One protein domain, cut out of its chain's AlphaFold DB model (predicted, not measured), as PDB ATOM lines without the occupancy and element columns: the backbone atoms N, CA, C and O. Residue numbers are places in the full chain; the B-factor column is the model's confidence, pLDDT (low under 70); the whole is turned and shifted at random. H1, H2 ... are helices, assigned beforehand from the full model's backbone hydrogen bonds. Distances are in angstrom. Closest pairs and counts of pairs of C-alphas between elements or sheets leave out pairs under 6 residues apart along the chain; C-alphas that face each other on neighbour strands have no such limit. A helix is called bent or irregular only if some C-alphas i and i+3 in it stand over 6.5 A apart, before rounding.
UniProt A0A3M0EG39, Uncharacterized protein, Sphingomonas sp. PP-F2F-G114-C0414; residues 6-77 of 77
ATOM      1  N   ALA A   6     107.200   6.800  58.628       78.38
ATOM      2  CA  ALA A   6     107.749   5.751  57.769       78.38
ATOM      3  C   ALA A   6     109.023   6.205  57.033       78.38
ATOM      4  O   ALA A   6     110.048   5.541  57.130       78.38
ATOM      5  N   ARG A   7     109.005   7.388  56.397       83.12
ATOM      6  CA  ARG A   7     110.190   7.958  55.718       83.12
ATOM      7  C   ARG A   7     111.368   8.133  56.674       83.12
ATOM      8  O   ARG A   7     112.502   7.828  56.325       83.12
ATOM      9  N   THR A   8     111.091   8.600  57.890       85.56
ATOM     10  CA  THR A   8     112.119   8.826  58.917       85.56
ATOM     11  C   THR A   8     112.761   7.513  59.369       85.56
ATOM     12  O   THR A   8     113.982   7.434  59.503       85.56
ATOM     13  N   VAL A   9     111.956   6.461  59.557       86.38
ATOM     14  CA  VAL A   9     112.447   5.119  59.913       86.38
ATOM     15  C   VAL A   9     113.273   4.517  58.774       86.38
ATOM     16  O   VAL A   9     114.379   4.046  59.017       86.38
ATOM     17  N   THR A  10     112.799   4.590  57.528       86.00
ATOM     18  CA  THR A  10     113.544   4.064  56.374       86.00
ATOM     19  C   THR A  10     114.904   4.747  56.224       86.00
ATOM     20  O   THR A  10     115.911   4.064  56.045       86.00
ATOM     21  N   LEU A  11     114.957   6.079  56.355       86.56
ATOM     22  CA  LEU A  11     116.205   6.845  56.269       86.56
ATOM     23  C   LEU A  11     117.175   6.538  57.411       86.56
ATOM     24  O   LEU A  11     118.366   6.364  57.179       86.56
ATOM     25  N   SER A  12     116.684   6.460  58.647       88.88
ATOM     26  CA  SER A  12     117.542   6.140  59.793       88.88
ATOM     27  C   SER A  12     118.104   4.720  59.696       88.88
ATOM     28  O   SER A  12     119.294   4.526  59.921       88.88
ATOM     29  N   CYS A  13     117.294   3.747  59.274       88.75
ATOM     30  CA  CYS A  13     117.746   2.368  59.095       88.75
ATOM     31  C   CYS A  13     118.792   2.244  57.974       88.75
ATOM     32  O   CYS A  13     119.821   1.597  58.155       88.75
ATOM     33  N   THR A  14     118.573   2.916  56.839       88.62
ATOM     34  CA  THR A  14     119.533   2.927  55.719       88.62
ATOM     35  C   THR A  14     120.831   3.636  56.076       88.62
ATOM     36  O   THR A  14     121.897   3.122  55.752       88.62
ATOM     37  N   LEU A  15     120.770   4.753  56.808       89.12
ATOM     38  CA  LEU A  15     121.959   5.442  57.310       89.12
ATOM     39  C   LEU A  15     122.771   4.547  58.258       89.12
ATOM     40  O   LEU A  15     123.982   4.424  58.095       89.12
ATOM     41  N   VAL A  16     122.112   3.891  59.219       91.06
ATOM     42  CA  VAL A  16     122.779   2.959  60.142       91.06
ATOM     43  C   VAL A  16     123.409   1.803  59.368       91.06
ATOM     44  O   VAL A  16     124.578   1.498  59.587       91.06
ATOM     45  N   ALA A  17     122.684   1.205  58.421       87.56
ATOM     46  CA  ALA A  17     123.208   0.128  57.587       87.56
ATOM     47  C   ALA A  17     124.424   0.570  56.751       87.56
ATOM     48  O   ALA A  17     125.381  -0.187  56.623       87.56
ATOM     49  N   LEU A  18     124.422   1.801  56.228       87.81
ATOM     50  CA  LEU A  18     125.549   2.397  55.503       87.81
ATOM     51  C   LEU A  18     126.778   2.580  56.397       87.81
ATOM     52  O   LEU A  18     127.876   2.187  56.011       87.81
ATOM     53  N   VAL A  19     126.595   3.142  57.594       88.75
ATOM     54  CA  VAL A  19     127.685   3.368  58.556       88.75
ATOM     55  C   VAL A  19     128.276   2.040  59.027       88.75
ATOM     56  O   VAL A  19     129.494   1.877  59.034       88.75
ATOM     57  N   VAL A  20     127.423   1.073  59.373       89.81
ATOM     58  CA  VAL A  20     127.847  -0.268  59.796       89.81
ATOM     59  C   VAL A  20     128.529  -1.008  58.645       89.81
ATOM     60  O   VAL A  20     129.601  -1.577  58.835       89.81
ATOM     61  N   GLY A  21     127.950  -0.962  57.443       85.56
ATOM     62  CA  GLY A  21     128.518  -1.577  56.246       85.56
ATOM     63  C   GLY A  21     129.890  -1.005  55.897       85.56
ATOM     64  O   GLY A  21     130.813  -1.764  55.620       85.56
ATOM     65  N   TYR A  22     130.050   0.317  55.998       86.31
ATOM     66  CA  TYR A  22     131.339   0.975  55.808       86.31
ATOM     67  C   TYR A  22     132.353   0.585  56.891       86.31
ATOM     68  O   TYR A  22     133.488   0.242  56.571       86.31
ATOM     69  N   GLY A  23     131.946   0.601  58.163       86.44
ATOM     70  CA  GLY A  23     132.830   0.305  59.291       86.44
ATOM     71  C   GLY A  23     133.299  -1.152  59.356       86.44
ATOM     72  O   GLY A  23     134.425  -1.403  59.772       86.44
ATOM     73  N   LEU A  24     132.462  -2.107  58.939       87.56
ATOM     74  CA  LEU A  24     132.769  -3.542  59.011       87.56
ATOM     75  C   LEU A  24     133.300  -4.123  57.695       87.56
ATOM     76  O   LEU A  24     134.128  -5.027  57.718       87.56
ATOM     77  N   GLY A  25     132.801  -3.639  56.558       81.94
ATOM     78  CA  GLY A  25     133.062  -4.216  55.239       81.94
ATOM     79  C   GLY A  25     133.710  -3.256  54.241       81.94
ATOM     80  O   GLY A  25     133.953  -3.636  53.096       81.94
ATOM     81  N   GLY A  26     133.993  -2.019  54.651       88.00
ATOM     82  CA  GLY A  26     134.616  -1.009  53.807       88.00
ATOM     83  C   GLY A  26     133.685  -0.431  52.739       88.00
ATOM     84  O   GLY A  26     132.458  -0.565  52.768       88.00
ATOM     85  N   SER A  27     134.287   0.253  51.765       85.06
ATOM     86  CA  SER A  27     133.565   0.994  50.724       85.06
ATOM     87  C   SER A  27     132.716   0.101  49.816       85.06
ATOM     88  O   SER A  27     131.632   0.513  49.402       85.06
ATOM     89  N   SER A  28     133.154  -1.127  49.533       84.94
ATOM     90  CA  SER A  28     132.419  -2.082  48.694       84.94
ATOM     91  C   SER A  28     131.095  -2.505  49.333       84.94
ATOM     92  O   SER A  28     130.052  -2.448  48.682       84.94
ATOM     93  N   VAL A  29     131.104  -2.845  50.626       87.12
ATOM     94  CA  VAL A  29     129.891  -3.216  51.368       87.12
ATOM     95  C   VAL A  29     128.967  -2.015  51.538       87.12
ATOM     96  O   VAL A  29     127.767  -2.142  51.308       87.12
ATOM     97  N   ALA A  30     129.505  -0.829  51.837       87.44
ATOM     98  CA  ALA A  30     128.712   0.400  51.880       87.44
ATOM     99  C   ALA A  30     128.005   0.684  50.541       87.44
ATOM    100  O   ALA A  30     126.834   1.066  50.520       87.44
ATOM    101  N   THR A  31     128.693   0.437  49.424       87.44
ATOM    102  CA  THR A  31     128.136   0.614  48.074       87.44
ATOM    103  C   THR A  31     127.022  -0.399  47.799       87.44
ATOM    104  O   THR A  31     125.954  -0.018  47.324       87.44
ATOM    105  N   ALA A  32     127.218  -1.672  48.158       87.94
ATOM    106  CA  ALA A  32     126.189  -2.702  48.017       87.94
ATOM    107  C   ALA A  32     124.937  -2.384  48.853       87.94
ATOM    108  O   ALA A  32     123.815  -2.478  48.353       87.94
ATOM    109  N   VAL A  33     125.121  -1.935  50.100       91.94
ATOM    110  CA  VAL A  33     124.022  -1.507  50.979       91.94
ATOM    111  C   VAL A  33     123.281  -0.308  50.390       91.94
ATOM    112  O   VAL A  33     122.052  -0.306  50.381       91.94
ATOM    113  N   ALA A  34     123.998   0.686  49.853       87.88
ATOM    114  CA  ALA A  34     123.385   1.845  49.210       87.88
ATOM    115  C   ALA A  34     122.508   1.443  48.015       87.88
ATOM    116  O   ALA A  34     121.387   1.927  47.891       87.88
ATOM    117  N   ILE A  35     122.994   0.529  47.170       90.81
ATOM    118  CA  ILE A  35     122.250   0.031  46.006       90.81
ATOM    119  C   ILE A  35     120.994  -0.720  46.464       90.81
ATOM    120  O   ILE A  35     119.897  -0.422  45.997       90.81
ATOM    121  N   LEU A  36     121.117  -1.639  47.426       90.06
ATOM    122  CA  LEU A  36     119.984  -2.417  47.946       90.06
ATOM    123  C   LEU A  36     118.954  -1.565  48.703       90.06
ATOM    124  O   LEU A  36     117.785  -1.936  48.790       90.06
ATOM    125  N   ALA A  37     119.368  -0.414  49.231       89.94
ATOM    126  CA  ALA A  37     118.497   0.545  49.897       89.94
ATOM    127  C   ALA A  37     117.642   1.386  48.931       89.94
ATOM    128  O   ALA A  37     116.675   2.011  49.373       89.94
ATOM    129  N   LEU A  38     117.956   1.414  47.630       88.88
ATOM    130  CA  LEU A  38     117.255   2.269  46.666       88.88
ATOM    131  C   LEU A  38     115.752   1.962  46.551       88.88
ATOM    132  O   LEU A  38     114.986   2.919  46.604       88.88
ATOM    133  N   PRO A  39     115.276   0.704  46.458       88.88
ATOM    134  CA  PRO A  39     113.846   0.415  46.368       88.88
ATOM    135  C   PRO A  39     113.033   0.847  47.601       88.88
ATOM    136  O   PRO A  39     112.018   1.512  47.414       88.88
ATOM    137  N   PRO A  40     113.433   0.561  48.859       86.06
ATOM    138  CA  PRO A  40     112.678   1.037  50.018       86.06
ATOM    139  C   PRO A  40     112.751   2.560  50.191       86.06
ATOM    140  O   PRO A  40     111.771   3.167  50.626       86.06
ATOM    141  N   VAL A  41     113.870   3.200  49.826       86.31
ATOM    142  CA  VAL A  41     113.956   4.669  49.782       86.31
ATOM    143  C   VAL A  41     113.022   5.212  48.703       86.31
ATOM    144  O   VAL A  41     112.247   6.125  48.975       86.31
ATOM    145  N   ALA A  42     113.017   4.616  47.515       88.31
ATOM    146  CA  ALA A  42     112.122   5.010  46.443       88.31
ATOM    147  C   ALA A  42     110.665   4.839  46.850       88.31
ATOM    148  O   ALA A  42     109.916   5.791  46.732       88.31
ATOM    149  N   TRP A  43     110.286   3.721  47.464       85.12
ATOM    150  CA  TRP A  43     108.927   3.506  47.964       85.12
ATOM    151  C   TRP A  43     108.503   4.552  48.997       85.12
ATOM    152  O   TRP A  43     107.364   5.012  49.007       85.12
ATOM    153  N   ALA A  44     109.432   4.968  49.859       84.88
ATOM    154  CA  ALA A  44     109.157   5.987  50.855       84.88
ATOM    155  C   ALA A  44     108.965   7.375  50.219       84.88
ATOM    156  O   ALA A  44     108.151   8.148  50.721       84.88
ATOM    157  N   PHE A  45     109.693   7.700  49.148       83.00
ATOM    158  CA  PHE A  45     109.741   9.034  48.538       83.00
ATOM    159  C   PHE A  45     109.022   9.166  47.192       83.00
ATOM    160  O   PHE A  45     108.949  10.283  46.682       83.00
ATOM    161  N   ASP A  46     108.481   8.078  46.647       82.50
ATOM    162  CA  ASP A  46     107.788   8.101  45.365       82.50
ATOM    163  C   ASP A  46     106.548   8.994  45.430       82.50
ATOM    164  O   ASP A  46     105.936   9.192  46.488       82.50
ATOM    165  N   ASN A  47     106.208   9.543  44.272       74.12
ATOM    166  CA  ASN A  47     104.966  10.268  44.066       74.12
ATOM    167  C   ASN A  47     103.874   9.282  43.606       74.12
ATOM    168  O   ASN A  47     104.180   8.134  43.280       74.12
ATOM    169  N   ASP A  48     102.617   9.721  43.498       78.19
ATOM    170  CA  ASP A  48     101.472   8.849  43.147       78.19
ATOM    171  C   ASP A  48     101.644   8.042  41.839       78.19
ATOM    172  O   ASP A  48     100.970   7.040  41.620       78.19
ATOM    173  N   SER A  49     102.569   8.457  40.970       83.38
ATOM    174  CA  SER A  49     102.879   7.807  39.692       83.38
ATOM    175  C   SER A  49     103.691   6.505  39.804       83.38
ATOM    176  O   SER A  49     103.770   5.768  38.822       83.38
ATOM    177  N   GLY A  50     104.358   6.222  40.931       84.19
ATOM    178  CA  GLY A  50     105.126   4.976  41.113       84.19
ATOM    179  C   GLY A  50     106.400   4.843  40.256       84.19
ATOM    180  O   GLY A  50     107.052   3.794  40.232       84.19
ATOM    181  N   THR A  51     106.747   5.870  39.478       88.75
ATOM    182  CA  THR A  51     107.806   5.789  38.464       88.75
ATOM    183  C   THR A  51     109.193   5.715  39.087       88.75
ATOM    184  O   THR A  51     110.057   5.007  38.570       88.75
ATOM    185  N   PHE A  52     109.422   6.409  40.205       88.12
ATOM    186  CA  PHE A  52     110.728   6.391  40.852       88.12
ATOM    187  C   PHE A  52     111.031   5.015  41.450       88.12
ATOM    188  O   PHE A  52     112.142   4.509  41.289       88.12
ATOM    189  N   LEU A  53     110.035   4.365  42.055       89.31
ATOM    190  CA  LEU A  53     110.142   3.003  42.560       89.31
ATOM    191  C   LEU A  53     110.455   2.007  41.447       89.31
ATOM    192  O   LEU A  53     111.336   1.164  41.621       89.31
ATOM    193  N   ILE A  54     109.767   2.113  40.307       92.62
ATOM    194  CA  ILE A  54     110.017   1.241  39.154       92.62
ATOM    195  C   ILE A  54     111.458   1.416  38.666       92.62
ATOM    196  O   ILE A  54     112.175   0.428  38.525       92.62
ATOM    197  N   LEU A  55     111.913   2.657  38.475       92.81
ATOM    198  CA  LEU A  55     113.278   2.941  38.024       92.81
ATOM    199  C   LEU A  55     114.334   2.453  39.025       92.81
ATOM    200  O   LEU A  55     115.309   1.819  38.619       92.81
ATOM    201  N   ALA A  56     114.133   2.689  40.323       91.94
ATOM    202  CA  ALA A  56     115.033   2.218  41.373       91.94
ATOM    203  C   ALA A  56     115.106   0.685  41.417       91.94
ATOM    204  O   ALA A  56     116.189   0.114  41.536       91.94
ATOM    205  N   THR A  57     113.966   0.011  41.271       91.69
ATOM    206  CA  THR A  57     113.898  -1.455  41.259       91.69
ATOM    207  C   THR A  57     114.592  -2.026  40.027       91.69
ATOM    208  O   THR A  57     115.415  -2.930  40.158       91.69
ATOM    209  N   LEU A  58     114.324  -1.467  38.842       94.19
ATOM    210  CA  LEU A  58     114.984  -1.874  37.601       94.19
ATOM    211  C   LEU A  58     116.500  -1.707  37.699       94.19
ATOM    212  O   LEU A  58     117.229  -2.627  37.348       94.19
ATOM    213  N   PHE A  59     116.973  -0.587  38.248       93.62
ATOM    214  CA  PHE A  59     118.397  -0.347  38.451       93.62
ATOM    215  C   PHE A  59     119.056  -1.411  39.345       93.62
ATOM    216  O   PHE A  59     120.086  -1.974  38.970       93.62
ATOM    217  N   VAL A  60     118.447  -1.740  40.492       94.88
ATOM    218  CA  VAL A  60     118.963  -2.789  41.389       94.88
ATOM    219  C   VAL A  60     118.975  -4.152  40.706       94.88
ATOM    220  O   VAL A  60     119.967  -4.872  40.812       94.88
ATOM    221  N   VAL A  61     117.914  -4.497  39.972       95.56
ATOM    222  CA  VAL A  61     117.847  -5.753  39.214       95.56
ATOM    223  C   VAL A  61     118.947  -5.803  38.155       95.56
ATOM    224  O   VAL A  61     119.651  -6.804  38.069       95.56
ATOM    225  N   THR A  62     119.152  -4.728  37.389       95.81
ATOM    226  CA  THR A  62     120.210  -4.662  36.373       95.81
ATOM    227  C   THR A  62     121.591  -4.875  36.985       95.81
ATOM    228  O   THR A  62     122.344  -5.712  36.489       95.81
ATOM    229  N   ILE A  63     121.916  -4.184  38.085       94.12
ATOM    230  CA  ILE A  63     123.194  -4.391  38.780       94.12
ATOM    231  C   ILE A  63     123.302  -5.824  39.306       94.12
ATOM    232  O   ILE A  63     124.335  -6.460  39.119       94.12
ATOM    233  N   GLY A  64     122.246  -6.355  39.925       91.94
ATOM    234  CA  GLY A  64     122.230  -7.723  40.442       91.94
ATOM    235  C   GLY A  64     122.495  -8.763  39.352       91.94
ATOM    236  O   GLY A  64     123.305  -9.665  39.550       91.94
ATOM    237  N   VAL A  65     121.883  -8.594  38.177       96.06
ATOM    238  CA  VAL A  65     122.130  -9.445  37.005       96.06
ATOM    239  C   VAL A  65     123.576  -9.309  36.530       96.06
ATOM    240  O   VAL A  65     124.228 -10.325  36.317       96.06
ATOM    241  N   MET A  66     124.113  -8.091  36.411       95.31
ATOM    242  CA  MET A  66     125.515  -7.887  36.018       95.31
ATOM    243  C   MET A  66     126.485  -8.577  36.986       95.31
ATOM    244  O   MET A  66     127.381  -9.295  36.547       95.31
ATOM    245  N   VAL A  67     126.281  -8.417  38.297       93.44
ATOM    246  CA  VAL A  67     127.102  -9.062  39.333       93.44
ATOM    247  C   VAL A  67     126.983 -10.585  39.260       93.44
ATOM    248  O   VAL A  67     127.999 -11.273  39.330       93.44
ATOM    249  N   LEU A  68     125.771 -11.117  39.070       93.75
ATOM    250  CA  LEU A  68     125.548 -12.553  38.909       93.75
ATOM    251  C   LEU A  68     126.291 -13.106  37.688       93.75
ATOM    252  O   LEU A  68     126.948 -14.137  37.792       93.75
ATOM    253  N   LEU A  69     126.224 -12.421  36.546       95.25
ATOM    254  CA  LEU A  69     126.921 -12.840  35.329       95.25
ATOM    255  C   LEU A  69     128.444 -12.834  35.511       95.25
ATOM    256  O   LEU A  69     129.112 -13.770  35.074       95.25
ATOM    257  N   ILE A  70     128.991 -11.825  36.195       94.50
ATOM    258  CA  ILE A  70     130.422 -11.765  36.530       94.50
ATOM    259  C   ILE A  70     130.805 -12.920  37.461       94.50
ATOM    260  O   ILE A  70     131.810 -13.587  37.225       94.50
ATOM    261  N   ALA A  71     129.999 -13.195  38.489       91.94
ATOM    262  CA  ALA A  71     130.242 -14.302  39.409       91.94
ATOM    263  C   ALA A  71     130.208 -15.662  38.693       91.94
ATOM    264  O   ALA A  71     131.064 -16.507  38.938       91.94
ATOM    265  N   LEU A  72     129.264 -15.859  37.768       94.94
ATOM    266  CA  LEU A  72     129.192 -17.068  36.945       94.94
ATOM    267  C   LEU A  72     130.409 -17.204  36.024       94.94
ATOM    268  O   LEU A  72     130.966 -18.292  35.928       94.94
ATOM    269  N   MET A  73     130.857 -16.114  35.392       95.81
ATOM    270  CA  MET A  73     132.088 -16.116  34.593       95.81
ATOM    271  C   MET A  73     133.306 -16.500  35.446       95.81
ATOM    272  O   MET A  73     134.125 -17.301  35.005       95.81
ATOM    273  N   ALA A  74     133.395 -15.981  36.674       93.31
ATOM    274  CA  ALA A  74     134.486 -16.275  37.600       93.31
ATOM    275  C   ALA A  74     134.486 -17.721  38.127       93.31
ATOM    276  O   ALA A  74     135.539 -18.203  38.518       93.31
ATOM    277  N   LEU A  75     133.338 -18.408  38.155       91.75
ATOM    278  CA  LEU A  75     133.239 -19.820  38.562       91.75
ATOM    279  C   LEU A  75     133.590 -20.806  37.439       91.75
ATOM    280  O   LEU A  75     133.846 -21.977  37.709       91.75
ATOM    281  N   VAL A  76     133.519 -20.359  36.185       89.56
ATOM    282  CA  VAL A  76     133.800 -21.181  34.997       89.56
ATOM    283  C   VAL A  76     135.290 -21.138  34.613       89.56
ATOM    284  O   VAL A  76     135.733 -21.951  33.802       89.56
ATOM    285  N   HIS A  77     136.066 -20.211  35.181       56.78
ATOM    286  CA  HIS A  77     137.532 -20.156  35.088       56.78
ATOM    287  C   HIS A  77     138.189 -20.751  36.331       56.78
ATOM    288  O   HIS A  77     139.259 -21.374  36.158       56.78
TER     289      HIS A  77
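AT A GLANCE: This is residues 6 to 77 of the 77 residues of an uncharacterized protein of Sphingomonas sp. PP-F2F-G114-C0414 (UniProt A0A3M0EG39). Three helical rods make a flat, loose zigzag: the arm H1a runs out, the arm H1b folds back beside it, and H2 turns round again along part of H1b. H1b is the middle rod, and the far end of H2, with residue 77 after it, sticks out as residues 65 to 77. The printed part has 72 residues with two named helices, H1 then H2, and no named strand; its class is all helix. The whole is loose, with a radius of gyration of the C-alphas of 14.4 A, and spans 46 by 31 by 12 A.

IN THESE COORDINATES: H1, residues 6 to 45, was assigned as one helix by its hydrogen bonds, but it is bent: C-alphas 24 and 27 are 9.5 A apart. Its arm H1a, residues 6 to 24, begins at C-alpha 6 (107.749, 5.751, 57.769) and is 26.7 A long from first to last C-alpha. Its arm H1b, residues 27 to 45, is 25.2 A long and irregular, with C-alphas 36 and 39 6.9 A apart and a kink of 42 degrees near residue 39. H2, residues 51 to 76, is 37.6 A long and ends at C-alpha 76 (133.800, -21.181, 34.997).

HOW THE PARTS SIT: H1a and H1b touch, closest at the C-alphas of Tyr 22 and Ala 30, 4.8 A apart. They run opposite ways at a shallow tilt of 4 degrees, where the line of H1b is a rough one. H1b and H2 form a helical hairpin, opposite ways at a shallow tilt of 29 degrees. They touch through residues 35 to 43 of H1b and 52 to 60 of H2 alone, closest at the C-alphas of Ala 42 and Leu 53, 4.8 A. H1a and H2 are apart. In H1a and H2 every O i to N i+4 pair is within hydrogen-bond range; in H1b 13 of 15 are.

THE WHOLE: The C-alphas of Asp 48 and His 77, the two farthest apart, are 47.0 A apart. The printed part has no cut, and the link from H1 to H2 is tight. Mean pLDDT of the printed part is 88.4; residue 77 is under 70.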